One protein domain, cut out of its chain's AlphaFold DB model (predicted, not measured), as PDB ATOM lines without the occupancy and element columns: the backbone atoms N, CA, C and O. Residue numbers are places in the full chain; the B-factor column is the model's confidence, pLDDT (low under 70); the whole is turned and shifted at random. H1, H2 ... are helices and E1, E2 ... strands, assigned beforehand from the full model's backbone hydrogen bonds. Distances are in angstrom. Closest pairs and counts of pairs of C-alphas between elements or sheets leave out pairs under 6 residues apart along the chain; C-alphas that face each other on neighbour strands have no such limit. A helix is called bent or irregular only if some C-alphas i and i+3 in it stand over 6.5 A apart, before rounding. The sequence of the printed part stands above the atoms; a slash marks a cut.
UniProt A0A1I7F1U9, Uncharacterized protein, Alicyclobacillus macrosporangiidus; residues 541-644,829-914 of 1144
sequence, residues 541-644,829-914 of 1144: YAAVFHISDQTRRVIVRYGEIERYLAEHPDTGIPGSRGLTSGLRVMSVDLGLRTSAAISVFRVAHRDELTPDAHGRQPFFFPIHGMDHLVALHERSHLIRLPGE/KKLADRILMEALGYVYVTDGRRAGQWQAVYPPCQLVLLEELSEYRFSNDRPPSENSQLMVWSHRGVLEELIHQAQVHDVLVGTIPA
ATOM      1  N   TYR A 541       1.628  -5.045  18.946       95.56
ATOM      2  CA  TYR A 541       2.701  -5.878  19.511       95.56
ATOM      3  C   TYR A 541       2.357  -7.373  19.618       95.56
ATOM      4  O   TYR A 541       3.248  -8.192  19.842       95.56
ATOM      5  N   ALA A 542       1.095  -7.778  19.424       95.00
ATOM      6  CA  ALA A 542       0.733  -9.196  19.347       95.00
ATOM      7  C   ALA A 542       1.299  -9.885  18.090       95.00
ATOM      8  O   ALA A 542       1.337 -11.112  18.030       95.00
ATOM      9  N   ALA A 543       1.763  -9.121  17.093       94.12
ATOM     10  CA  ALA A 543       2.507  -9.667  15.961       94.12
ATOM     11  C   ALA A 543       3.901 -10.181  16.367       94.12
ATOM     12  O   ALA A 543       4.376 -11.150  15.780       94.12
ATOM     13  N   VAL A 544       4.521  -9.579  17.392       97.12
ATOM     14  CA  VAL A 544       5.862  -9.935  17.889       97.12
ATOM     15  C   VAL A 544       5.818 -11.179  18.781       97.12
ATOM     16  O   VAL A 544       6.716 -12.018  18.727       97.12
ATOM     17  N   PHE A 545       4.765 -11.333  19.587       97.00
ATOM     18  CA  PHE A 545       4.643 -12.427  20.553       97.00
ATOM     19  C   PHE A 545       3.534 -13.405  20.172       97.00
ATOM     20  O   PHE A 545       2.347 -13.094  20.263       97.00
ATOM     21  N   HIS A 546       3.914 -14.634  19.834       94.38
ATOM     22  CA  HIS A 546       2.972 -15.740  19.735       94.38
ATOM     23  C   HIS A 546       2.830 -16.433  21.095       94.38
ATOM     24  O   HIS A 546       3.826 -16.715  21.757       94.38
ATOM     25  N   ILE A 547       1.598 -16.717  21.520       94.50
ATOM     26  CA  ILE A 547       1.299 -17.343  22.813       94.50
ATOM     27  C   ILE A 547       0.471 -18.600  22.562       94.50
ATOM     28  O   ILE A 547      -0.591 -18.508  21.948       94.50
ATOM     29  N   SER A 548       0.938 -19.757  23.039       90.19
ATOM     30  CA  SER A 548       0.206 -21.021  22.880       90.19
ATOM     31  C   SER A 548      -1.111 -21.025  23.671       90.19
ATOM     32  O   SER A 548      -1.196 -20.468  24.765       90.19
ATOM     33  N   ASP A 549      -2.147 -21.697  23.168       81.00
ATOM     34  CA  ASP A 549      -3.453 -21.703  23.846       81.00
ATOM     35  C   ASP A 549      -3.467 -22.552  25.128       81.00
ATOM     36  O   ASP A 549      -4.120 -22.191  26.106       81.00
ATOM     37  N   GLN A 550      -2.745 -23.678  25.139       76.19
ATOM     38  CA  GLN A 550      -2.789 -24.643  26.244       76.19
ATOM     39  C   GLN A 550      -1.867 -24.265  27.405       76.19
ATOM     40  O   GLN A 550      -2.294 -24.228  28.558       76.19
ATOM     41  N   THR A 551      -0.595 -24.006  27.101       78.88
ATOM     42  CA  THR A 551       0.438 -23.729  28.110       78.88
ATOM     43  C   THR A 551       0.685 -22.241  28.294       78.88
ATOM     44  O   THR A 551       1.267 -21.852  29.294       78.88
ATOM     45  N   ARG A 552       0.208 -21.392  27.373       92.06
ATOM     46  CA  ARG A 552       0.526 -19.957  27.336       92.06
ATOM     47  C   ARG A 552       2.012 -19.677  27.116       92.06
ATOM     48  O   ARG A 552       2.443 -18.550  27.348       92.06
ATOM     49  N   ARG A 553       2.780 -20.650  26.612       92.69
ATOM     50  CA  ARG A 553       4.206 -20.478  26.302       92.69
ATOM     51  C   ARG A 553       4.385 -19.395  25.242       92.69
ATOM     52  O   ARG A 553       3.700 -19.421  24.218       92.69
ATOM     53  N   VAL A 554       5.303 -18.467  25.497       95.81
ATOM     54  CA  VAL A 554       5.631 -17.370  24.580       95.81
ATOM     55  C   VAL A 554       6.694 -17.812  23.580       95.81
ATOM     56  O   VAL A 554       7.725 -18.365  23.959       95.81
ATOM     57  N   ILE A 555       6.456 -17.517  22.305       93.44
ATOM     58  CA  ILE A 555       7.420 -17.625  21.212       93.44
ATOM     59  C   ILE A 555       7.573 -16.231  20.599       93.44
ATOM     60  O   ILE A 555       6.593 -15.632  20.151       93.44
ATOM     61  N   VAL A 556       8.800 -15.713  20.590       96.25
ATOM     62  CA  VAL A 556       9.125 -14.407  20.003       96.25
ATOM     63  C   VAL A 556       9.361 -14.570  18.503       96.25
ATOM     64  O   VAL A 556      10.129 -15.431  18.077       96.25
ATOM     65  N   ARG A 557       8.717 -13.730  17.694       96.44
ATOM     66  CA  ARG A 557       9.013 -13.585  16.267       96.44
ATOM     67  C   ARG A 557      10.078 -12.512  16.098       96.44
ATOM     68  O   ARG A 557       9.752 -11.353  15.877       96.44
ATOM     69  N   TYR A 558      11.345 -12.899  16.239       95.25
ATOM     70  CA  TYR A 558      12.464 -11.950  16.257       95.25
ATOM     71  C   TYR A 558      12.462 -11.013  15.043       95.25
ATOM     72  O   TYR A 558      12.512  -9.807  15.237       95.25
ATOM     73  N   GLY A 559      12.249 -11.525  13.824       93.75
ATOM     74  CA  GLY A 559      12.205 -10.708  12.599       93.75
ATOM     75  C   GLY A 559      11.110  -9.629  12.543       93.75
ATOM     76  O   GLY A 559      11.139  -8.787  11.655       93.75
ATOM     77  N   GLU A 560      10.158  -9.621  13.479       95.81
ATOM     78  CA  GLU A 560       9.099  -8.607  13.565       95.81
ATOM     79  C   GLU A 560       9.451  -7.432  14.491       95.81
ATOM     80  O   GLU A 560       8.750  -6.419  14.491       95.81
ATOM     81  N   ILE A 561      10.517  -7.549  15.293       95.94
ATOM     82  CA  ILE A 561      10.872  -6.562  16.322       95.94
ATOM     83  C   ILE A 561      11.297  -5.230  15.695       95.94
ATOM     84  O   ILE A 561      10.793  -4.189  16.108       95.94
ATOM     85  N   GLU A 562      12.184  -5.249  14.697       93.62
ATOM     86  CA  GLU A 562      12.670  -4.030  14.033       93.62
ATOM     87  C   GLU A 562      11.534  -3.255  13.369       93.62
ATOM     88  O   GLU A 562      11.383  -2.055  13.599       93.62
ATOM     89  N   ARG A 563      10.680  -3.958  12.612       94.88
ATOM     90  CA  ARG A 563       9.492  -3.362  11.989       94.88
ATOM     91  C   ARG A 563       8.592  -2.713  13.036       94.88
ATOM     92  O   ARG A 563       8.173  -1.574  12.864       94.88
ATOM     93  N   TYR A 564       8.335  -3.417  14.139       96.19
ATOM     94  CA  TYR A 564       7.522  -2.884  15.226       96.19
ATOM     95  C   TYR A 564       8.148  -1.630  15.856       96.19
ATOM     96  O   TYR A 564       7.438  -0.656  16.073       96.19
ATOM     97  N   LEU A 565       9.453  -1.623  16.144       95.19
ATOM     98  CA  LEU A 565      10.126  -0.470  16.757       95.19
ATOM     99  C   LEU A 565      10.196   0.742  15.822       95.19
ATOM    100  O   LEU A 565      10.092   1.869  16.301       95.19
ATOM    101  N   ALA A 566      10.315   0.522  14.511       94.00
ATOM    102  CA  ALA A 566      10.253   1.592  13.517       94.00
ATOM    103  C   ALA A 566       8.861   2.253  13.467       94.00
ATOM    104  O   ALA A 566       8.758   3.475  13.377       94.00
ATOM    105  N   GLU A 567       7.787   1.461  13.569       95.56
ATOM    106  CA  GLU A 567       6.402   1.957  13.612       95.56
ATOM    107  C   GLU A 567       6.010   2.532  14.990       95.56
ATOM    108  O   GLU A 567       5.130   3.392  15.091       95.56
ATOM    109  N   HIS A 568       6.657   2.060  16.059       95.69
ATOM    110  CA  HIS A 568       6.336   2.367  17.453       95.69
ATOM    111  C   HIS A 568       7.593   2.712  18.273       95.69
ATOM    112  O   HIS A 568       7.926   1.986  19.222       95.69
ATOM    113  N   PRO A 569       8.285   3.825  17.954       94.75
ATOM    114  CA  PRO A 569       9.474   4.245  18.686       94.75
ATOM    115  C   PRO A 569       9.146   4.534  20.154       94.75
ATOM    116  O   PRO A 569       8.013   4.867  20.511       94.75
ATOM    117  N   ASP A 570      10.141   4.396  21.029       93.31
ATOM    118  CA  ASP A 570       9.941   4.652  22.452       93.31
ATOM    119  C   ASP A 570       9.940   6.155  22.749       93.31
ATOM    120  O   ASP A 570      10.974   6.816  22.728       93.31
ATOM    121  N   THR A 571       8.766   6.698  23.057       92.25
ATOM    122  CA  THR A 571       8.573   8.105  23.423       92.25
ATOM    123  C   THR A 571       8.492   8.311  24.939       92.25
ATOM    124  O   THR A 571       8.177   9.410  25.392       92.25
ATOM    125  N   GLY A 572       8.710   7.263  25.745       90.19
ATOM    126  CA  GLY A 572       8.756   7.358  27.209       90.19
ATOM    127  C   GLY A 572       7.427   7.724  27.884       90.19
ATOM    128  O   GLY A 572       7.423   8.157  29.037       90.19
ATOM    129  N   ILE A 573       6.292   7.563  27.196       94.06
ATOM    130  CA  ILE A 573       4.971   7.917  27.738       94.06
ATOM    131  C   ILE A 573       4.608   6.954  28.885       94.06
ATOM    132  O   ILE A 573       4.544   5.744  28.659       94.06
ATOM    133  N   PRO A 574       4.330   7.453  30.106       94.69
ATOM    134  CA  PRO A 574       3.996   6.596  31.233       94.69
ATOM    135  C   PRO A 574       2.534   6.128  31.211       94.69
ATOM    136  O   PRO A 574       1.645   6.789  30.666       94.69
ATOM    137  N   GLY A 575       2.264   5.018  31.901       93.75
ATOM    138  CA  GLY A 575       0.909   4.491  32.070       93.75
ATOM    139  C   GLY A 575       0.355   3.808  30.816       93.75
ATOM    140  O   GLY A 575       1.047   3.634  29.818       93.75
ATOM    141  N   SER A 576      -0.935   3.465  30.825       89.25
ATOM    142  CA  SER A 576      -1.583   2.723  29.724       89.25
ATOM    143  C   SER A 576      -1.502   3.416  28.358       89.25
ATOM    144  O   SER A 576      -1.494   2.744  27.332       89.25
ATOM    145  N   ARG A 577      -1.358   4.748  28.328       90.19
ATOM    146  CA  ARG A 577      -1.176   5.528  27.090       90.19
ATOM    147  C   ARG A 577       0.112   5.180  26.336       90.19
ATOM    148  O   ARG A 577       0.178   5.412  25.136       90.19
ATOM    149  N   GLY A 578       1.118   4.635  27.022       93.12
ATOM    150  CA  GLY A 578       2.393   4.240  26.424       93.12
ATOM    151  C   GLY A 578       2.413   2.836  25.816       93.12
ATOM    152  O   GLY A 578       3.468   2.401  25.373       93.12
ATOM    153  N   LEU A 579       1.296   2.090  25.795       93.94
ATOM    154  CA  LEU A 579       1.295   0.688  25.339       93.94
ATOM    155  C   LEU A 579       1.716   0.518  23.872       93.94
ATOM    156  O   LEU A 579       2.240  -0.531  23.511       93.94
ATOM    157  N   THR A 580       1.540   1.541  23.040       92.94
ATOM    158  CA  THR A 580       1.973   1.563  21.633       92.94
ATOM    159  C   THR A 580       3.263   2.366  21.416       92.94
ATOM    160  O   THR A 580       3.485   2.861  20.317       92.94
ATOM    161  N   SER A 581       4.078   2.551  22.461       94.38
ATOM    162  CA  SER A 581       5.367   3.256  22.429       94.38
ATOM    163  C   SER A 581       6.465   2.345  22.976       94.38
ATOM    164  O   SER A 581       6.486   2.028  24.170       94.38
ATOM    165  N   GLY A 582       7.400   1.946  22.115       95.88
ATOM    166  CA  GLY A 582       8.475   1.022  22.460       95.88
ATOM    167  C   GLY A 582       7.989  -0.404  22.746       95.88
ATOM    168  O   GLY A 582       6.805  -0.734  22.621       95.88
ATOM    169  N   LEU A 583       8.928  -1.268  23.140       98.12
ATOM    170  CA  LEU A 583       8.669  -2.676  23.444       98.12
ATOM    171  C   LEU A 583       9.311  -3.070  24.777       98.12
ATOM    172  O   LEU A 583      10.534  -3.056  24.924       98.12
ATOM    173  N   ARG A 584       8.476  -3.428  25.754       98.56
ATOM    174  CA  ARG A 584       8.862  -3.784  27.121       98.56
ATOM    175  C   ARG A 584       8.197  -5.077  27.569       98.56
ATOM    176  O   ARG A 584       7.009  -5.313  27.341       98.56
ATOM    177  N   VAL A 585       8.965  -5.888  28.284       98.69
ATOM    178  CA  VAL A 585       8.502  -7.139  28.884       98.69
ATOM    179  C   VAL A 585       8.774  -7.099  30.379       98.69
ATOM    180  O   VAL A 585       9.892  -6.800  30.802       98.69
ATOM    181  N   MET A 586       7.775  -7.452  31.186       98.81
ATOM    182  CA  MET A 586       7.934  -7.654  32.623       98.81
ATOM    183  C   MET A 586       7.899  -9.145  32.938       98.81
ATOM    184  O   MET A 586       6.875  -9.792  32.750       98.81
ATOM    185  N   SER A 587       8.986  -9.691  33.469       98.44
ATOM    186  CA  SER A 587       8.999 -11.054  33.990       98.44
ATOM    187  C   SER A 587       8.598 -11.089  35.453       98.44
ATOM    188  O   SER A 587       8.847 -10.136  36.194       98.44
ATOM    189  N   VAL A 588       7.979 -12.194  35.860       97.88
ATOM    190  CA  VAL A 588       7.417 -12.385  37.192       97.88
ATOM    191  C   VAL A 588       7.759 -13.789  37.693       97.88
ATOM    192  O   VAL A 588       7.318 -14.783  37.120       97.88
ATOM    193  N   ASP A 589       8.518 -13.856  38.782       95.25
ATOM    194  CA  ASP A 589       8.757 -15.072  39.566       95.25
ATOM    195  C   ASP A 589       7.788 -15.071  40.753       95.25
ATOM    196  O   ASP A 589       7.754 -14.100  41.520       95.25
ATOM    197  N   LEU A 590       6.943 -16.097  40.884       91.94
ATOM    198  CA  LEU A 590       5.973 -16.163  41.972       91.94
ATOM    199  C   LEU A 590       6.642 -16.786  43.203       91.94
ATOM    200  O   LEU A 590       7.371 -17.768  43.125       91.94
ATOM    201  N   GLY A 591       6.364 -16.239  44.385       84.88
ATOM    202  CA  GLY A 591       7.032 -16.671  45.612       84.88
ATOM    203  C   GLY A 591       6.081 -17.003  46.758       84.88
ATOM    204  O   GLY A 591       4.908 -16.623  46.793       84.88
ATOM    205  N   LEU A 592       6.620 -17.724  47.749       75.94
ATOM    206  CA  LEU A 592       5.917 -18.043  49.000       75.94
ATOM    207  C   LEU A 592       6.195 -17.030  50.123       75.94
ATOM    208  O   LEU A 592       5.342 -16.818  50.985       75.94
ATOM    209  N   ARG A 593       7.400 -16.443  50.162       78.88
ATOM    210  CA  ARG A 593       7.791 -15.446  51.183       78.88
ATOM    211  C   ARG A 593       7.384 -14.042  50.762       78.88
ATOM    212  O   ARG A 593       6.799 -13.302  51.545       78.88
ATOM    213  N   THR A 594       7.685 -13.718  49.512       85.00
ATOM    214  CA  THR A 594       7.189 -12.535  48.816       85.00
ATOM    215  C   THR A 594       6.283 -13.009  47.699       85.00
ATOM    216  O   THR A 594       6.568 -14.042  47.105       85.00
ATOM    217  N   SER A 595       5.163 -12.325  47.471       91.44
ATOM    218  CA  SER A 595       4.159 -12.809  46.520       91.44
ATOM    219  C   SER A 595       4.707 -12.939  45.102       91.44
ATOM    220  O   SER A 595       4.402 -13.924  44.432       91.44
ATOM    221  N   ALA A 596       5.499 -11.959  44.664       94.38
ATOM    222  CA  ALA A 596       6.172 -11.993  43.378       94.38
ATOM    223  C   ALA A 596       7.459 -11.154  43.380       94.38
ATOM    224  O   ALA A 596       7.549 -10.137  44.074       94.38
ATOM    225  N   ALA A 597       8.431 -11.543  42.563       96.38
ATOM    226  CA  ALA A 597       9.568 -10.721  42.173       96.38
ATOM    227  C   ALA A 597       9.433 -10.373  40.691       96.38
ATOM    228  O   ALA A 597       9.150 -11.252  39.881       96.38
ATOM    229  N   ILE A 598       9.622  -9.100  40.344       97.69
ATOM    230  CA  ILE A 598       9.478  -8.640  38.961       97.69
ATOM    231  C   ILE A 598      10.771  -8.062  38.417       97.69
ATOM    232  O   ILE A 598      11.577  -7.501  39.166       97.69
ATOM    233  N   SER A 599      10.937  -8.167  37.100       98.19
ATOM    234  CA  SER A 599      11.964  -7.439  36.365       98.19
ATOM    235  C   SER A 599      11.455  -6.960  35.014       98.19
ATOM    236  O   SER A 599      10.918  -7.744  34.233       98.19
ATOM    237  N   VAL A 600      11.692  -5.686  34.717       98.56
ATOM    238  CA  VAL A 600      11.311  -5.045  33.457       98.56
ATOM    239  C   VAL A 600      12.534  -4.881  32.567       98.56
ATOM    240  O   VAL A 600      13.583  -4.428  33.035       98.56
ATOM    241  N   PHE A 601      12.376  -5.259  31.302       98.38
ATOM    242  CA  PHE A 601      13.361  -5.067  30.248       98.38
ATOM    243  C   PHE A 601      12.718  -4.379  29.047       98.38
ATOM    244  O   PHE A 601      11.591  -4.712  28.677       98.38
ATOM    245  N   ARG A 602      13.454  -3.450  28.444       97.50
ATOM    246  CA  ARG A 602      13.095  -2.725  27.225       97.50
ATOM    247  C   ARG A 602      13.979  -3.177  26.072       97.50
ATOM    248  O   ARG A 602      15.176  -3.347  26.267       97.50
ATOM    249  N   VAL A 603      13.418  -3.311  24.875       97.50
ATOM    250  CA  VAL A 603      14.226  -3.452  23.658       97.50
ATOM    251  C   VAL A 603      14.775  -2.083  23.252       97.50
ATOM    252  O   VAL A 603      14.009  -1.131  23.102       97.50
ATOM    253  N   ALA A 604      16.094  -1.989  23.119       94.62
ATOM    254  CA  ALA A 604      16.831  -0.762  22.831       94.62
ATOM    255  C   ALA A 604      17.933  -1.024  21.801       94.62
ATOM    256  O   ALA A 604      18.417  -2.156  21.695       94.62
ATOM    257  N   HIS A 605      18.375   0.017  21.096       93.62
ATOM    258  CA  HIS A 605      19.600  -0.072  20.311       93.62
ATOM    259  C   HIS A 605      20.817  -0.162  21.228       93.62
ATOM    260  O   HIS A 605      20.892   0.473  22.281       93.62
ATOM    261  N   ARG A 606      21.807  -0.952  20.815       90.69
ATOM    262  CA  ARG A 606      23.059  -1.130  21.555       90.69
ATOM    263  C   ARG A 606      23.840   0.181  21.708       90.69
ATOM    264  O   ARG A 606      24.540   0.353  22.703       90.69
ATOM    265  N   ASP A 607      23.665   1.109  20.776       87.94
ATOM    266  CA  ASP A 607      24.307   2.426  20.794       87.94
ATOM    267  C   ASP A 607      23.712   3.361  21.867       87.94
ATOM    268  O   ASP A 607      24.337   4.349  22.243       87.94
ATOM    269  N   GLU A 608      22.541   3.028  22.430       83.25
ATOM    270  CA  GLU A 608      21.918   3.760  23.548       83.25
ATOM    271  C   GLU A 608      22.546   3.419  24.917       83.25
ATOM    272  O   GLU A 608      22.165   3.992  25.940       83.25
ATOM    273  N   LEU A 609      23.470   2.453  24.984       85.12
ATOM    274  CA  LEU A 609      24.018   1.963  26.248       85.12
ATOM    275  C   LEU A 609      25.013   2.958  26.857       85.12
ATOM    276  O   LEU A 609      26.217   2.900  26.620       85.12
ATOM    277  N   THR A 610      24.509   3.841  27.716       80.12
ATOM    278  CA  THR A 610      25.339   4.741  28.524       80.12
ATOM    279  C   THR A 610      25.619   4.149  29.911       80.12
ATOM    280  O   THR A 610      24.687   3.640  30.546       80.12
ATOM    281  N   PRO A 611      26.857   4.237  30.435       80.19
ATOM    282  CA  PRO A 611      27.152   3.892  31.825       80.19
ATOM    283  C   PRO A 611      26.284   4.682  32.814       80.19
ATOM    284  O   PRO A 611      25.933   5.835  32.563       80.19
ATOM    285  N   ASP A 612      25.948   4.074  33.955       77.06
ATOM    286  CA  ASP A 612      25.234   4.769  35.029       77.06
ATOM    287  C   ASP A 612      26.089   5.896  35.652       77.06
ATOM    288  O   ASP A 612      27.281   6.030  35.375       77.06
ATOM    289  N   ALA A 613      25.502   6.687  36.559       75.75
ATOM    290  CA  ALA A 613      26.203   7.776  37.257       75.75
ATOM    291  C   ALA A 613      27.460   7.332  38.047       75.75
ATOM    292  O   ALA A 613      28.224   8.175  38.504       75.75
ATOM    293  N   HIS A 614      27.675   6.023  38.223       76.25
ATOM    294  CA  HIS A 614      28.830   5.426  38.899       76.25
ATOM    295  C   HIS A 614      29.781   4.732  37.902       76.25
ATOM    296  O   HIS A 614      30.613   3.920  38.309       76.25
ATOM    297  N   GLY A 615      29.635   4.999  36.599       74.19
ATOM    298  CA  GLY A 615      30.445   4.417  35.529       74.19
ATOM    299  C   GLY A 615      30.171   2.935  35.264       74.19
ATOM    300  O   GLY A 615      30.949   2.281  34.567       74.19
ATOM    301  N   ARG A 616      29.093   2.357  35.810       78.88
ATOM    302  CA  ARG A 616      28.775   0.939  35.612       78.88
ATOM    303  C   ARG A 616      27.976   0.758  34.336       78.88
ATOM    304  O   ARG A 616      26.938   1.384  34.145       78.88
ATOM    305  N   GLN A 617      28.437  -0.167  33.503       82.94
ATOM    306  CA  GLN A 617      27.712  -0.587  32.310       82.94
ATOM    307  C   GLN A 617      26.305  -1.092  32.681       82.94
ATOM    308  O   GLN A 617      26.173  -1.859  33.651       82.94
ATOM    309  N   PRO A 618      25.267  -0.688  31.930       87.56
ATOM    310  CA  PRO A 618      23.911  -1.150  32.165       87.56
ATOM    311  C   PRO A 618      23.800  -2.666  31.978       87.56
ATOM    312  O   PRO A 618      24.563  -3.298  31.247       87.56
ATOM    313  N   PHE A 619      22.848  -3.281  32.678       92.62
ATOM    314  CA  PHE A 619      22.593  -4.712  32.558       92.62
ATOM    315  C   PHE A 619      21.659  -4.978  31.375       92.62
ATOM    316  O   PHE A 619      20.585  -4.392  31.305       92.62
ATOM    317  N   PHE A 620      22.042  -5.865  30.461       95.38
ATOM    318  CA  PHE A 620      21.225  -6.223  29.304       95.38
ATOM    319  C   PHE A 620      21.423  -7.691  28.908       95.38
ATOM    320  O   PHE A 620      22.396  -8.324  29.330       95.38
ATOM    321  N   PHE A 621      20.511  -8.209  28.087       96.75
ATOM    322  CA  PHE A 621      20.657  -9.477  27.375       96.75
ATOM    323  C   PHE A 621      20.735  -9.241  25.862       96.75
ATOM    324  O   PHE A 621      20.052  -8.343  25.360       96.75
ATOM    325  N   PRO A 622      21.542 -10.025  25.128       95.62
ATOM    326  CA  PRO A 622      21.502 -10.016  23.671       95.62
ATOM    327  C   PRO A 622      20.160 -10.567  23.173       95.62
ATOM    328  O   PRO A 622      19.547 -11.418  23.823       95.62
ATOM    329  N   ILE A 623      19.713 -10.090  22.012       96.88
ATOM    330  CA  ILE A 623      18.510 -10.597  21.346       96.88
ATOM    331  C   ILE A 623      18.935 -11.549  20.229       96.88
ATOM    332  O   ILE A 623      19.786 -11.228  19.401       96.88
ATOM    333  N   HIS A 624      18.362 -12.751  20.224       95.00
ATOM    334  CA  HIS A 624      18.702 -13.802  19.274       95.00
ATOM    335  C   HIS A 624      18.544 -13.329  17.820       95.00
ATOM    336  O   HIS A 624      17.459 -12.933  17.399       95.00
ATOM    337  N   GLY A 625      19.638 -13.411  17.055       93.69
ATOM    338  CA  GLY A 625      19.685 -13.026  15.643       93.69
ATOM    339  C   GLY A 625      19.772 -11.517  15.379       93.69
ATOM    340  O   GLY A 625      19.645 -11.126  14.225       93.69
ATOM    341  N   MET A 626      19.969 -10.678  16.406       93.56
ATOM    342  CA  MET A 626      19.942  -9.212  16.290       93.56
ATOM    343  C   MET A 626      21.074  -8.549  17.093       93.56
ATOM    344  O   MET A 626      20.898  -8.199  18.256       93.56
ATOM    345  N   ASP A 627      22.236  -8.326  16.474       90.44
ATOM    346  CA  ASP A 627      23.436  -7.840  17.189       90.44
ATOM    347  C   ASP A 627      23.383  -6.360  17.618       90.44
ATOM    348  O   ASP A 627      24.100  -5.946  18.539       90.44
ATOM    349  N   HIS A 628      22.546  -5.563  16.951       93.69
ATOM    350  CA  HIS A 628      22.381  -4.128  17.199       93.69
ATOM    351  C   HIS A 628      21.250  -3.810  18.190       93.69
ATOM    352  O   HIS A 628      21.151  -2.668  18.642       93.69
ATOM    353  N   LEU A 629      20.419  -4.796  18.550       95.88
ATOM    354  CA  LEU A 629      19.363  -4.655  19.551       95.88
ATOM    355  C   LEU A 629      19.699  -5.451  20.809       95.88
ATOM    356  O   LEU A 629      20.241  -6.554  20.772       95.88
ATOM    357  N   VAL A 630      19.324  -4.893  21.952       96.62
ATOM    358  CA  VAL A 630      19.500  -5.526  23.258       96.62
ATOM    359  C   VAL A 630      18.232  -5.398  24.086       96.62
ATOM    360  O   VAL A 630      17.485  -4.427  23.977       96.62
ATOM    361  N   ALA A 631      18.002  -6.372  24.961       97.44
ATOM    362  CA  ALA A 631      17.022  -6.258  26.026       97.44
ATOM    363  C   ALA A 631      17.695  -5.603  27.237       97.44
ATOM    364  O   ALA A 631      18.407  -6.263  27.995       97.44
ATOM    365  N   LEU A 632      17.484  -4.304  27.410       96.50
ATOM    366  CA  LEU A 632      18.044  -3.460  28.460       96.50
ATOM    367  C   LEU A 632      17.209  -3.535  29.746       96.50
ATOM    368  O   LEU A 632      15.997  -3.333  29.722       96.50
ATOM    369  N   HIS A 633      17.847  -3.806  30.884       96.50
ATOM    370  CA  HIS A 633      17.201  -3.825  32.199       96.50
ATOM    371  C   HIS A 633      16.814  -2.412  32.646       96.50
ATOM    372  O   HIS A 633      17.671  -1.537  32.723       96.50
ATOM    373  N   GLU A 634      15.544  -2.203  33.006       94.44
ATOM    374  CA  GLU A 634      15.073  -0.913  33.538       94.44
ATOM    375  C   GLU A 634      14.926  -0.940  35.066       94.44
ATOM    376  O   GLU A 634      15.383  -0.039  35.768       94.44
ATOM    377  N   ARG A 635      14.264  -1.970  35.613       95.75
ATOM    378  CA  ARG A 635      13.985  -2.062  37.057       95.75
ATOM    379  C   ARG A 635      13.693  -3.484  37.515       95.75
ATOM    380  O   ARG A 635      13.118  -4.278  36.776       95.75
ATOM    381  N   SER A 636      14.021  -3.775  38.773       96.75
ATOM    382  CA  SER A 636      13.580  -4.983  39.485       96.75
ATOM    383  C   SER A 636      13.200  -4.646  40.912       96.75
ATOM    384  O   SER A 636      13.907  -3.886  41.572       96.75
ATOM    385  N   HIS A 637      12.136  -5.252  41.422       95.19
ATOM    386  CA  HIS A 637      11.823  -5.197  42.847       95.19
ATOM    387  C   HIS A 637      10.868  -6.325  43.255       95.19
ATOM    388  O   HIS A 637      10.396  -7.111  42.435       95.19
ATOM    389  N   LEU A 638      10.610  -6.420  44.558       94.88
ATOM    390  CA  LEU A 638       9.714  -7.413  45.142       94.88
ATOM    391  C   LEU A 638       8.316  -6.812  45.295       94.88
ATOM    392  O   LEU A 638       8.141  -5.829  46.018       94.88
ATOM    393  N   ILE A 639       7.314  -7.439  44.684       93.88
ATOM    394  CA  ILE A 639       5.907  -7.137  44.932       93.88
ATOM    395  C   ILE A 639       5.503  -7.852  46.221       93.88
ATOM    396  O   ILE A 639       5.301  -9.068  46.270       93.88
ATOM    397  N   ARG A 640       5.388  -7.066  47.291       92.31
ATOM    398  CA  ARG A 640       4.942  -7.534  48.604       92.31
ATOM    399  C   ARG A 640       3.487  -7.161  48.815       92.31
ATOM    400  O   ARG A 640       3.129  -5.984  48.780       92.31
ATOM    401  N   LEU A 641       2.652  -8.154  49.098       93.00
ATOM    402  CA  LEU A 641       1.310  -7.890  49.597       93.00
ATOM    403  C   LEU A 641       1.358  -7.487  51.081       93.00
ATOM    404  O   LEU A 641       2.297  -7.853  51.796       93.00
ATOM    405  N   PRO A 642       0.338  -6.764  51.590       91.75
ATOM    406  CA  PRO A 642       0.275  -6.404  53.001       91.75
ATOM    407  C   PRO A 642       0.489  -7.621  53.905       91.75
ATOM    408  O   PRO A 642      -0.212  -8.624  53.780       91.75
ATOM    409  N   GLY A 643       1.450  -7.519  54.822       89.88
ATOM    410  CA  GLY A 643       1.817  -8.582  55.756       89.88
ATOM    411  C   GLY A 643       2.960  -9.482  55.296       89.88
ATOM    412  O   GLY A 643       3.310 -10.413  56.010       89.88
ATOM    413  N   GLU A 644       3.579  -9.214  54.152       91.25
ATOM    414  CA  GLU A 644       4.810  -9.898  53.721       91.25
ATOM    415  C   GLU A 644       6.082  -9.150  54.139       91.25
ATOM    416  O   GLU A 644       7.191  -9.551  53.798       91.25
ATOM    417  N   LYS A 829      -6.844 -11.954  43.826       95.44
ATOM    418  CA  LYS A 829      -7.267 -10.790  43.041       95.44
ATOM    419  C   LYS A 829      -6.321  -9.611  43.196       95.44
ATOM    420  O   LYS A 829      -5.970  -8.993  42.201       95.44
ATOM    421  N   LYS A 830      -5.892  -9.328  44.431       95.44
ATOM    422  CA  LYS A 830      -4.948  -8.242  44.730       95.44
ATOM    423  C   LYS A 830      -3.547  -8.522  44.206       95.44
ATOM    424  O   LYS A 830      -2.851  -7.582  43.860       95.44
ATOM    425  N   LEU A 831      -3.113  -9.783  44.167       96.19
ATOM    426  CA  LEU A 831      -1.824 -10.132  43.578       96.19
ATOM    427  C   LEU A 831      -1.831  -9.887  42.067       96.19
ATOM    428  O   LEU A 831      -0.935  -9.211  41.573       96.19
ATOM    429  N   ALA A 832      -2.848 -10.394  41.365       97.12
ATOM    430  CA  ALA A 832      -3.016 -10.164  39.932       97.12
ATOM    431  C   ALA A 832      -3.098  -8.661  39.607       97.12
ATOM    432  O   ALA A 832      -2.359  -8.196  38.745       97.12
ATOM    433  N   ASP A 833      -3.889  -7.900  40.369       96.94
ATOM    434  CA  ASP A 833      -4.026  -6.445  40.208       96.94
ATOM    435  C   ASP A 833      -2.694  -5.722  40.435       96.94
ATOM    436  O   ASP A 833      -2.263  -4.927  39.606       96.94
ATOM    437  N   ARG A 834      -1.969  -6.054  41.512       96.94
ATOM    438  CA  ARG A 834      -0.645  -5.475  41.781       96.94
ATOM    439  C   ARG A 834       0.354  -5.772  40.666       96.94
ATOM    440  O   ARG A 834       1.126  -4.883  40.331       96.94
ATOM    441  N   ILE A 835       0.357  -6.985  40.113       97.94
ATOM    442  CA  ILE A 835       1.219  -7.339  38.977       97.94
ATOM    443  C   ILE A 835       0.817  -6.523  37.745       97.94
ATOM    444  O   ILE A 835       1.677  -5.915  37.117       97.94
ATOM    445  N   LEU A 836      -0.474  -6.461  37.420       97.94
ATOM    446  CA  LEU A 836      -0.969  -5.726  36.258       97.94
ATOM    447  C   LEU A 836      -0.686  -4.221  36.354       97.94
ATOM    448  O   LEU A 836      -0.217  -3.628  35.390       97.94
ATOM    449  N   MET A 837      -0.910  -3.611  37.516       97.69
ATOM    450  CA  MET A 837      -0.630  -2.192  37.744       97.69
ATOM    451  C   MET A 837       0.863  -1.882  37.600       97.69
ATOM    452  O   MET A 837       1.220  -0.900  36.954       97.69
ATOM    453  N   GLU A 838       1.742  -2.746  38.123       97.38
ATOM    454  CA  GLU A 838       3.189  -2.617  37.909       97.38
ATOM    455  C   GLU A 838       3.561  -2.784  36.431       97.38
ATOM    456  O   GLU A 838       4.403  -2.032  35.943       97.38
ATOM    457  N   ALA A 839       2.925  -3.712  35.706       98.06
ATOM    458  CA  ALA A 839       3.128  -3.891  34.268       98.06
ATOM    459  C   ALA A 839       2.710  -2.643  33.486       98.06
ATOM    460  O   ALA A 839       3.440  -2.194  32.616       98.06
ATOM    461  N   LEU A 840       1.576  -2.039  33.835       97.69
ATOM    462  CA  LEU A 840       1.077  -0.804  33.228       97.69
ATOM    463  C   LEU A 840       1.870   0.445  33.656       97.69
ATOM    464  O   LEU A 840       1.564   1.537  33.188       97.69
ATOM    465  N   GLY A 841       2.865   0.305  34.538       96.62
ATOM    466  CA  GLY A 841       3.734   1.397  34.980       96.62
ATOM    467  C   GLY A 841       3.145   2.281  36.087       96.62
ATOM    468  O   GLY A 841       3.611   3.405  36.293       96.62
ATOM    469  N   TYR A 842       2.137   1.788  36.812       96.31
ATOM    470  CA  TYR A 842       1.485   2.495  37.912       96.31
ATOM    471  C   TYR A 842       2.068   2.119  39.275       96.31
ATOM    472  O   TYR A 842       2.261   0.949  39.600       96.31
ATOM    473  N   VAL A 843       2.266   3.128  40.125       94.19
ATOM    474  CA  VAL A 843       2.720   2.971  41.512       94.19
ATOM    475  C   VAL A 843       1.666   3.527  42.463       94.19
ATOM    476  O   VAL A 843       1.092   4.591  42.235       94.19
ATOM    477  N   TYR A 844       1.407   2.797  43.548       91.75
ATOM    478  CA  TYR A 844       0.474   3.231  44.584       91.75
ATOM    479  C   TYR A 844       1.194   4.110  45.606       91.75
ATOM    480  O   TYR A 844       2.090   3.640  46.313       91.75
ATOM    481  N   VAL A 845       0.803   5.379  45.696       88.06
ATOM    482  CA  VAL A 845       1.428   6.343  46.608       88.06
ATOM    483  C   VAL A 845       0.837   6.193  48.005       88.06
ATOM    484  O   VAL A 845      -0.375   6.273  48.185       88.06
ATOM    485  N   THR A 846       1.683   5.971  49.012       83.06
ATOM    486  CA  THR A 846       1.228   5.735  50.397       83.06
ATOM    487  C   THR A 846       1.361   6.938  51.322       83.06
ATOM    488  O   THR A 846       0.761   6.912  52.389       83.06
ATOM    489  N   ASP A 847       2.121   7.964  50.934       78.50
ATOM    490  CA  ASP A 847       2.483   9.094  51.797       78.50
ATOM    491  C   ASP A 847       2.261  10.438  51.077       78.50
ATOM    492  O   ASP A 847       2.235  10.509  49.847       78.50
ATOM    493  N   GLY A 848       2.092  11.515  51.848       80.94
ATOM    494  CA  GLY A 848       1.870  12.871  51.330       80.94
ATOM    495  C   GLY A 848       0.421  13.172  50.915       80.94
ATOM    496  O   GLY A 848      -0.504  12.410  51.185       80.94
ATOM    497  N   ARG A 849       0.204  14.314  50.243       79.00
ATOM    498  CA  ARG A 849      -1.145  14.809  49.873       79.00
ATOM    499  C   ARG A 849      -1.903  13.901  48.894       79.00
ATOM    500  O   ARG A 849      -3.125  13.948  48.854       79.00
ATOM    501  N   ARG A 850      -1.184  13.091  48.112       78.69
ATOM    502  CA  ARG A 850      -1.742  12.129  47.142       78.69
ATOM    503  C   ARG A 850      -1.761  10.691  47.680       78.69
ATOM    504  O   ARG A 850      -1.874   9.747  46.900       78.69
ATOM    505  N   ALA A 851      -1.605  10.511  48.995       82.19
ATOM    506  CA  ALA A 851      -1.663   9.197  49.620       82.19
ATOM    507  C   ALA A 851      -2.994   8.502  49.300       82.19
ATOM    508  O   ALA A 851      -4.075   9.075  49.437       82.19
ATOM    509  N   GLY A 852      -2.902   7.243  48.886       83.44
ATOM    510  CA  GLY A 852      -4.041   6.408  48.542       83.44
ATOM    511  C   GLY A 852      -4.422   6.379  47.064       83.44
ATOM    512  O   GLY A 852      -5.462   5.804  46.737       83.44
ATOM    513  N   GLN A 853      -3.603   6.960  46.184       88.69
ATOM    514  CA  GLN A 853      -3.867   7.055  44.746       88.69
ATOM    515  C   GLN A 853      -2.805   6.328  43.910       88.69
ATOM    516  O   GLN A 853      -1.626   6.279  44.271       88.69
ATOM    517  N   TRP A 854      -3.235   5.787  42.770       92.81
ATOM    518  CA  TRP A 854      -2.357   5.245  41.735       92.81
ATOM    519  C   TRP A 854      -1.825   6.369  40.846       92.81
ATOM    520  O   TRP A 854      -2.586   7.246  40.443       92.81
ATOM    521  N   GLN A 855      -0.531   6.341  40.530       93.12
ATOM    522  CA  GLN A 855       0.106   7.304  39.630       93.12
ATOM    523  C   GLN A 855       0.896   6.571  38.552       93.12
ATOM    524  O   GLN A 855       1.626   5.631  38.862       93.12
ATOM    525  N   ALA A 856       0.747   7.007  37.301       94.62
ATOM    526  CA  ALA A 856       1.562   6.539  36.189       94.62
ATOM    527  C   ALA A 856       2.970   7.130  36.330       94.62
ATOM    528  O   ALA A 856       3.139   8.345  36.245       94.62
ATOM    529  N   VAL A 857       3.957   6.276  36.594       95.31
ATOM    530  CA  VAL A 857       5.357   6.676  36.826       95.31
ATOM    531  C   VAL A 857       6.263   6.158  35.715       95.31
ATOM    532  O   VAL A 857       7.198   6.847  35.323       95.31
ATOM    533  N   TYR A 858       5.979   4.963  35.196       96.31
ATOM    534  CA  TYR A 858       6.809   4.295  34.198       96.31
ATOM    535  C   TYR A 858       6.030   4.050  32.903       96.31
ATOM    536  O   TYR A 858       4.799   3.936  32.948       96.31
ATOM    537  N   PRO A 859       6.722   3.913  31.761       97.19
ATOM    538  CA  PRO A 859       6.139   3.318  30.567       97.19
ATOM    539  C   PRO A 859       5.641   1.886  30.835       97.19
ATOM    540  O   PRO A 859       6.213   1.177  31.675       97.19
ATOM    541  N   PRO A 860       4.568   1.450  30.158       97.44
ATOM    542  CA  PRO A 860       3.965   0.149  30.388       97.44
ATOM    543  C   PRO A 860       4.734  -0.971  29.675       97.44
ATOM    544  O   PRO A 860       5.506  -0.746  28.746       97.44
ATOM    545  N   CYS A 861       4.482  -2.204  30.097       98.44
ATOM    546  CA  CYS A 861       4.957  -3.431  29.473       98.44
ATOM    547  C   CYS A 861       3.821  -4.068  28.677       98.44
ATOM    548  O   CYS A 861       2.735  -4.296  29.212       98.44
ATOM    549  N   GLN A 862       4.087  -4.409  27.419       98.31
ATOM    550  CA  GLN A 862       3.121  -5.066  26.538       98.31
ATOM    551  C   GLN A 862       2.916  -6.541  26.907       98.31
ATOM    552  O   GLN A 862       1.850  -7.100  26.653       98.31
ATOM    553  N   LEU A 863       3.930  -7.171  27.511       98.56
ATOM    554  CA  LEU A 863       3.921  -8.577  27.903       98.56
ATOM    555  C   LEU A 863       4.316  -8.751  29.373       98.56
ATOM    556  O   LEU A 863       5.355  -8.256  29.819       98.56
ATOM    557  N   VAL A 864       3.518  -9.534  30.098       98.62
ATOM    558  CA  VAL A 864       3.866 -10.110  31.399       98.62
ATOM    559  C   VAL A 864       4.252 -11.575  31.211       98.62
ATOM    560  O   VAL A 864       3.451 -12.382  30.733       98.62
ATOM    561  N   LEU A 865       5.480 -11.916  31.594       98.06
ATOM    562  CA  LEU A 865       6.084 -13.233  31.422       98.06
ATOM    563  C   LEU A 865       6.205 -13.963  32.765       98.06
ATOM    564  O   LEU A 865       7.000 -13.582  33.622       98.06
ATOM    565  N   LEU A 866       5.433 -15.028  32.942       96.69
ATOM    566  CA  LEU A 866       5.449 -15.878  34.131       96.69
ATOM    567  C   LEU A 866       6.316 -17.129  33.929       96.69
ATOM    568  O   LEU A 866       6.645 -17.532  32.814       96.69
ATOM    569  N   GLU A 867       6.659 -17.781  35.029       91.19
ATOM    570  CA  GLU A 867       7.218 -19.132  35.015       91.19
ATOM    571  C   GLU A 867       6.182 -20.176  34.560       91.19
ATOM    572  O   GLU A 867       5.036 -20.198  35.015       91.19
ATOM    573  N   GLU A 868       6.592 -21.080  33.667       87.88
ATOM    574  CA  GLU A 868       5.792 -22.245  33.292       87.88
ATOM    575  C   GLU A 868       5.816 -23.283  34.422       87.88
ATOM    576  O   GLU A 868       6.811 -23.978  34.630       87.88
ATOM    577  N   LEU A 869       4.699 -23.375  35.145       83.56
ATOM    578  CA  LEU A 869       4.508 -24.249  36.306       83.56
ATOM    579  C   LEU A 869       3.308 -25.199  36.139       83.56
ATOM    580  O   LEU A 869       2.761 -25.688  37.136       83.56
ATOM    581  N   SER A 870       2.843 -25.445  34.908       72.75
ATOM    582  CA  SER A 870       1.686 -26.319  34.656       72.75
ATOM    583  C   SER A 870       1.913 -27.770  35.102       72.75
ATOM    584  O   SER A 870       0.949 -28.418  35.525       72.75
ATOM    585  N   GLU A 871       3.164 -28.240  35.102       67.44
ATOM    586  CA  GLU A 871       3.613 -29.561  35.582       67.44
ATOM    587  C   GLU A 871       3.865 -29.601  37.104       67.44
ATOM    588  O   GLU A 871       3.884 -30.666  37.725       67.44
ATOM    589  N   TYR A 872       3.974 -28.443  37.766       69.00
ATOM    590  CA  TYR A 872       4.206 -28.363  39.211       69.00
ATOM    591  C   TYR A 872       2.896 -28.528  40.007       69.00
ATOM    592  O   TYR A 872       2.386 -27.605  40.647       69.00
ATOM    593  N   ARG A 873       2.306 -29.727  39.908       63.09
ATOM    594  CA  ARG A 873       0.997 -30.098  40.475       63.09
ATOM    595  C   ARG A 873       1.115 -30.839  41.807       63.09
ATOM    596  O   ARG A 873       2.183 -31.296  42.215       63.09
ATOM    597  N   PHE A 874      -0.021 -31.020  42.477       57.72
ATOM    598  CA  PHE A 874      -0.122 -32.002  43.556       57.72
ATOM    599  C   PHE A 874       0.196 -33.386  42.997       57.72
ATOM    600  O   PHE A 874      -0.426 -33.805  42.028       57.72
ATOM    601  N   SER A 875       1.147 -34.081  43.613       62.44
ATOM    602  CA  SER A 875       1.420 -35.491  43.324       62.44
ATOM    603  C   SER A 875       1.536 -36.253  44.638       62.44
ATOM    604  O   SER A 875       1.998 -35.701  45.642       62.44
ATOM    605  N   ASN A 876       1.119 -37.518  44.644       63.34
ATOM    606  CA  ASN A 876       1.295 -38.402  45.795       63.34
ATOM    607  C   ASN A 876       2.782 -38.656  46.109       63.34
ATOM    608  O   ASN A 876       3.124 -38.925  47.265       63.34
ATOM    609  N   ASP A 877       3.662 -38.468  45.127       64.06
ATOM    610  CA  ASP A 877       5.112 -38.666  45.239       64.06
ATOM    611  C   ASP A 877       5.771 -37.555  46.052       64.06
ATOM    612  O   ASP A 877       6.776 -37.773  46.735       64.06
ATOM    613  N   ARG A 878       5.148 -36.372  46.080       70.62
ATOM    614  CA  ARG A 878       5.575 -35.231  46.893       70.62
ATOM    615  C   ARG A 878       5.168 -35.414  48.359       70.62
ATOM    616  O   ARG A 878       4.123 -35.996  48.670       70.62
ATOM    617  N   PRO A 879       5.964 -34.911  49.318       70.88
ATOM    618  CA  PRO A 879       5.583 -34.969  50.719       70.88
ATOM    619  C   PRO A 879       4.319 -34.128  50.985       70.88
ATOM    620  O   PRO A 879       4.161 -33.044  50.416       70.88
ATOM    621  N   PRO A 880       3.427 -34.544  51.911       71.06
ATOM    622  CA  PRO A 880       2.183 -33.818  52.199       71.06
ATOM    623  C   PRO A 880       2.376 -32.346  52.592       71.06
ATOM    624  O   PRO A 880       1.485 -31.520  52.382       71.06
ATOM    625  N   SER A 881       3.534 -32.006  53.167       71.00
ATOM    626  CA  SER A 881       3.902 -30.628  53.496       71.00
ATOM    627  C   SER A 881       4.087 -29.754  52.256       71.00
ATOM    628  O   SER A 881       3.659 -28.606  52.272       71.00
ATOM    629  N   GLU A 882       4.691 -30.295  51.198       72.56
ATOM    630  CA  GLU A 882       4.916 -29.592  49.931       72.56
ATOM    631  C   GLU A 882       3.596 -29.420  49.176       72.56
ATOM    632  O   GLU A 882       3.233 -28.303  48.817       72.56
ATOM    633  N   ASN A 883       2.788 -30.483  49.083       74.94
ATOM    634  CA  ASN A 883       1.439 -30.389  48.516       74.94
ATOM    635  C   ASN A 883       0.579 -29.350  49.253       74.94
ATOM    636  O   ASN A 883      -0.107 -28.545  48.627       74.94
ATOM    637  N   SER A 884       0.648 -29.307  50.588       71.00
ATOM    638  CA  SER A 884      -0.066 -28.293  51.376       71.00
ATOM    639  C   SER A 884       0.386 -26.866  51.051       71.00
ATOM    640  O   SER A 884      -0.446 -25.960  51.053       71.00
ATOM    641  N   GLN A 885       1.677 -26.649  50.780       75.12
ATOM    642  CA  GLN A 885       2.195 -25.343  50.365       75.12
ATOM    643  C   GLN A 885       1.680 -24.966  48.977       75.12
ATOM    644  O   GLN A 885       1.162 -23.864  48.819       75.12
ATOM    645  N   LEU A 886       1.712 -25.893  48.017       74.19
ATOM    646  CA  LEU A 886       1.173 -25.680  46.671       74.19
ATOM    647  C   LEU A 886      -0.325 -25.323  46.697       74.19
ATOM    648  O   LEU A 886      -0.764 -24.427  45.977       74.19
ATOM    649  N   MET A 887      -1.108 -25.949  47.588       69.94
ATOM    650  CA  MET A 887      -2.549 -25.683  47.724       69.94
ATOM    651  C   MET A 887      -2.818 -24.272  48.237       69.94
ATOM    652  O   MET A 887      -3.850 -23.676  47.939       69.94
ATOM    653  N   VAL A 888      -1.912 -23.766  49.070       72.38
ATOM    654  CA  VAL A 888      -1.998 -22.431  49.656       72.38
ATOM    655  C   VAL A 888      -1.450 -21.380  48.687       72.38
ATOM    656  O   VAL A 888      -1.979 -20.272  48.657       72.38
ATOM    657  N   TRP A 889      -0.459 -21.736  47.867       76.38
ATOM    658  CA  TRP A 889       0.142 -20.866  46.858       76.38
ATOM    659  C   TRP A 889      -0.798 -20.588  45.682       76.38
ATOM    660  O   TRP A 889      -0.951 -19.432  45.297       76.38
ATOM    661  N   SER A 890      -1.485 -21.618  45.169       79.81
ATOM    662  CA  SER A 890      -2.492 -21.491  44.103       79.81
ATOM    663  C   SER A 890      -1.988 -20.724  42.862       79.81
ATOM    664  O   SER A 890      -2.728 -19.924  42.285       79.81
ATOM    665  N   HIS A 891      -0.744 -20.975  42.435       83.06
ATOM    666  CA  HIS A 891      -0.056 -20.246  41.355       83.06
ATOM    667  C   HIS A 891      -0.833 -20.221  40.032       83.06
ATOM    668  O   HIS A 891      -0.917 -19.180  39.388       83.06
ATOM    669  N   ARG A 892      -1.506 -21.319  39.665       84.69
ATOM    670  CA  ARG A 892      -2.377 -21.369  38.472       84.69
ATOM    671  C   ARG A 892      -3.542 -20.386  38.540       84.69
ATOM    672  O   ARG A 892      -3.871 -19.756  37.543       84.69
ATOM    673  N   GLY A 893      -4.124 -20.219  39.725       89.12
ATOM    674  CA  GLY A 893      -5.173 -19.227  39.930       89.12
ATOM    675  C   GLY A 893      -4.661 -17.801  39.723       89.12
ATOM    676  O   GLY A 893      -5.435 -16.948  39.312       89.12
ATOM    677  N   VAL A 894      -3.374 -17.533  40.006       91.50
ATOM    678  CA  VAL A 894      -2.765 -16.212  39.775       91.50
ATOM    679  C   VAL A 894      -2.662 -15.953  38.276       91.50
ATOM    680  O   VAL A 894      -3.059 -14.881  37.837       91.50
ATOM    681  N   LEU A 895      -2.200 -16.938  37.497       92.88
ATOM    682  CA  LEU A 895      -2.148 -16.854  36.035       92.88
ATOM    683  C   LEU A 895      -3.541 -16.608  35.433       92.88
ATOM    684  O   LEU A 895      -3.711 -15.674  34.656       92.88
ATOM    685  N   GLU A 896      -4.540 -17.408  35.813       92.62
ATOM    686  CA  GLU A 896      -5.916 -17.273  35.310       92.62
ATOM    687  C   GLU A 896      -6.531 -15.913  35.673       92.62
ATOM    688  O   GLU A 896      -7.108 -15.237  34.821       92.62
ATOM    689  N   GLU A 897      -6.382 -15.475  36.927       95.44
ATOM    690  CA  GLU A 897      -6.885 -14.173  37.371       95.44
ATOM    691  C   GLU A 897      -6.157 -13.016  36.670       95.44
ATOM    692  O   GLU A 897      -6.805 -12.050  36.268       95.44
ATOM    693  N   LEU A 898      -4.841 -13.121  36.457       95.94
ATOM    694  CA  LEU A 898      -4.064 -12.116  35.733       95.94
ATOM    695  C   LEU A 898      -4.495 -12.020  34.265       95.94
ATOM    696  O   LEU A 898      -4.691 -10.909  33.786       95.94
ATOM    697  N   ILE A 899      -4.727 -13.145  33.575       94.69
ATOM    698  CA  ILE A 899      -5.275 -13.157  32.205       94.69
ATOM    699  C   ILE A 899      -6.627 -12.435  32.166       94.69
ATOM    700  O   ILE A 899      -6.851 -11.569  31.319       94.69
ATOM    701  N   HIS A 900      -7.527 -12.746  33.105       93.62
ATOM    702  CA  HIS A 900      -8.844 -12.115  33.161       93.62
ATOM    703  C   HIS A 900      -8.778 -10.608  33.427       93.62
ATOM    704  O   HIS A 900      -9.606  -9.858  32.901       93.62
ATOM    705  N   GLN A 901      -7.852 -10.150  34.273       95.31
ATOM    706  CA  GLN A 901      -7.687  -8.729  34.577       95.31
ATOM    707  C   GLN A 901      -7.000  -7.984  33.426       95.31
ATOM    708  O   GLN A 901      -7.514  -6.952  33.003       95.31
ATOM    709  N   ALA A 902      -5.937  -8.552  32.854       95.88
ATOM    710  CA  ALA A 902      -5.143  -7.962  31.778       95.88
ATOM    711  C   ALA A 902      -5.920  -7.760  30.467       95.88
ATOM    712  O   ALA A 902      -5.626  -6.820  29.732       95.88
ATOM    713  N   GLN A 903      -6.942  -8.586  30.199       93.75
ATOM    714  CA  GLN A 903      -7.697  -8.574  28.938       93.75
ATOM    715  C   GLN A 903      -8.235  -7.188  28.537       93.75
ATOM    716  O   GLN A 903      -8.237  -6.860  27.359       93.75
ATOM    717  N   VAL A 904      -8.703  -6.376  29.493       94.31
ATOM    718  CA  VAL A 904      -9.277  -5.048  29.192       94.31
ATOM    719  C   VAL A 904      -8.204  -3.980  28.937       94.31
ATOM    720  O   VAL A 904      -8.481  -2.963  28.314       94.31
ATOM    721  N   HIS A 905      -6.968  -4.227  29.376       95.56
ATOM    722  CA  HIS A 905      -5.841  -3.301  29.243       95.56
ATOM    723  C   HIS A 905      -4.905  -3.664  28.084       95.56
ATOM    724  O   HIS A 905      -3.811  -3.119  28.012       95.56
ATOM    725  N   ASP A 906      -5.291  -4.609  27.218       95.69
ATOM    726  CA  ASP A 906      -4.482  -5.068  26.080       95.69
ATOM    727  C   ASP A 906      -3.093  -5.625  26.460       95.69
ATOM    728  O   ASP A 906      -2.210  -5.746  25.613       95.69
ATOM    729  N   VAL A 907      -2.881  -6.016  27.721       97.31
ATOM    730  CA  VAL A 907      -1.608  -6.592  28.182       97.31
ATOM    731  C   VAL A 907      -1.589  -8.094  27.903       97.31
ATOM    732  O   VAL A 907      -2.478  -8.839  28.323       97.31
ATOM    733  N   LEU A 908      -0.551  -8.559  27.211       97.69
ATOM    734  CA  LEU A 908      -0.339  -9.977  26.951       97.69
ATOM    735  C   LEU A 908       0.194 -10.667  28.209       97.69
ATOM    736  O   LEU A 908       1.040 -10.132  28.921       97.69
ATOM    737  N   VAL A 909      -0.274 -11.887  28.472       97.69
ATOM    738  CA  VAL A 909       0.202 -12.714  29.592       97.69
ATOM    739  C   VAL A 909       0.597 -14.078  29.050       97.69
ATOM    740  O   VAL A 909      -0.247 -14.784  28.483       97.69
ATOM    741  N   GLY A 910       1.860 -14.448  29.235       96.81
ATOM    742  CA  GLY A 910       2.404 -15.724  28.786       96.81
ATOM    743  C   GLY A 910       3.407 -16.316  29.770       96.81
ATOM    744  O   GLY A 910       3.728 -15.709  30.790       96.81
ATOM    745  N   THR A 911       3.881 -17.519  29.471       96.31
ATOM    746  CA  THR A 911       4.805 -18.298  30.296       96.31
ATOM    747  C   THR A 911       6.087 -18.633  29.539       96.31
ATOM    748  O   THR A 911       6.131 -18.626  28.306       96.31
ATOM    749  N   ILE A 912       7.149 -18.959  30.277       93.69
ATOM    750  CA  ILE A 912       8.389 -19.513  29.724       93.69
ATOM    751  C   ILE A 912       8.902 -20.664  30.598       93.69
ATOM    752  O   ILE A 912       8.714 -20.614  31.819       93.69
ATOM    753  N   PRO A 913       9.546 -21.709  30.034       89.00
ATOM    754  CA  PRO A 913      10.090 -22.807  30.828       89.00
ATOM    755  C   PRO A 913      10.968 -22.306  31.977       89.00
ATOM    756  O   PRO A 913      11.927 -21.570  31.755       89.00
ATOM    757  N   ALA A 914      10.658 -22.730  33.206       89.25
ATOM    758  CA  ALA A 914      11.299 -22.241  34.431       89.25
ATOM    759  C   ALA A 914      12.268 -23.246  35.080       89.25
ATOM    760  O   ALA A 914      12.885 -22.952  36.103       89.25
TER     761      ALA A 914
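AT A GLANCE: This is residues 541 to 644 and 829 to 914 of the 1144 residues of an uncharacterized protein of Alicyclobacillus macrosporangiidus (UniProt A0A1I7F1U9). A wall of six strands, E5, E6, E4, E3, E9 and E10 in that order across it, curls like part of a barrel, and two helices, H2 and H4, cross at a steep angle over one of its faces, a two-layer arrangement. The hairpin E1 and E2 lies by the edge strand E10, H1 only grazes the sheet, the hairpin E7 and E8 follows H2, and H3 lies far out beyond the beginning of H4, where residues 876 to 881 stick out. The 190 printed residues have four named helices and ten named strands, in the order E1 E2 H1 E3 E4 E5 E6 H2 E7 E8 E9 H3 H4 E10, and the class is mixed, helices and strands. The large sheet is mixed, with E5, E6, E4 and E3 antiparallel in turn and E3, E9 and E10 parallel. The whole is compact, with a radius of gyration of the C-alphas of 17.8 A and spans of 53 by 47 by 37 A.

HOW THE PARTS SIT: Begin with the strongly twisted sheet at E3, residues 584 to 590, and its hairpin partner E4, residues 596 to 605, where N 587 and O 599 are 2.8 A apart, within hydrogen-bond range. E6, residues 626 to 639, is antiparallel to E4, with N 632 and O 602 at 2.7 A; it bends by 67 degrees at residue 629. The edge strand E5, residues 620 to 623, forms a hairpin with E6, with N 621 and O 631 at 2.9 A. On the other side of E3 look for E9, residues 863 to 868, parallel to it, with N 588 and O 865 at 2.8 A. The other edge strand, E10, residues 908 to 913, is parallel to E9, with N 864 and O 908 at 2.8 A. H2, residues 829 to 839, is on the sheet at a height of 8.9 A, over E3 and along the strands, at 24 degrees to E3 on the local plane. H4, residues 891 to 905, is on it at a height of 9.1 A and lies over E9, with 9 of its C-alphas on E9 and 2 on E10, only just too few to be over E10 too. H2 and H4 touch at a steep tilt of 55 degrees, the same way, and their closest C-alphas, those of Ala 832 and Leu 898, are 4.7 A apart. H3, residues 880 to 889, is not on the sheet and meets H4 only through their link. E9, H3, H4 and E10 form a strand-helix-strand unit, two parallel neighbour strands with helices between, and its crossover is right-handed. In the hairpin of E1, residues 545 to 547, and E2, residues 554 to 556, N 555 and O 546 are 2.8 A apart; the closest C-alphas of E2 and E10, those of Val 554 and Gly 910, are 5.6 A apart. H1, residues 558 to 567, only grazes the sheet with residues 558 to 565. In the hairpin of E7, residues 842 to 845, and E8, residues 853 to 856, N 843 and O 855 are 2.9 A apart. Every O i to N i+4 pair is within hydrogen-bond range in H2 and H3, but 4 of 6 in H1 and 9 of 11 in H4.

IN THESE COORDINATES: Find C-alpha 545, where E1 begins, at (4.643, -12.427, 20.553). E6 is the longest strand by residues, 32.0 A from C-alpha 626 to C-alpha 639 at (5.907, -7.137, 44.932); E4 runs 29.2 A, E3 19.5 A, E10 17.0 A and E9 14.8 A. H4 runs 21.6 A, H1 15.4 A, H2 15.3 A and H3 14.2 A. H1 and H4 are only just irregular: C-alphas 559 and 562 are 6.8 A apart, and C-alphas 901 and 904 are 6.7 A apart. E10 ends at C-alpha 913, at (10.090, -22.807, 30.828).

THE WHOLE: The two C-alphas farthest apart, those of Arg 849 and Asp 877, are 54.0 A apart. Residues 645 to 828 are not printed, and C-alphas 644 and 829 are 16.1 A apart across the cut. Of the links that are printed whole, H1 to E3, E4 to E5 and E9 to H3 are long. The mean pLDDT of the printed part is 90.0, and the model's confidence is low, under 70, at residues 871 to 877 and residue 887.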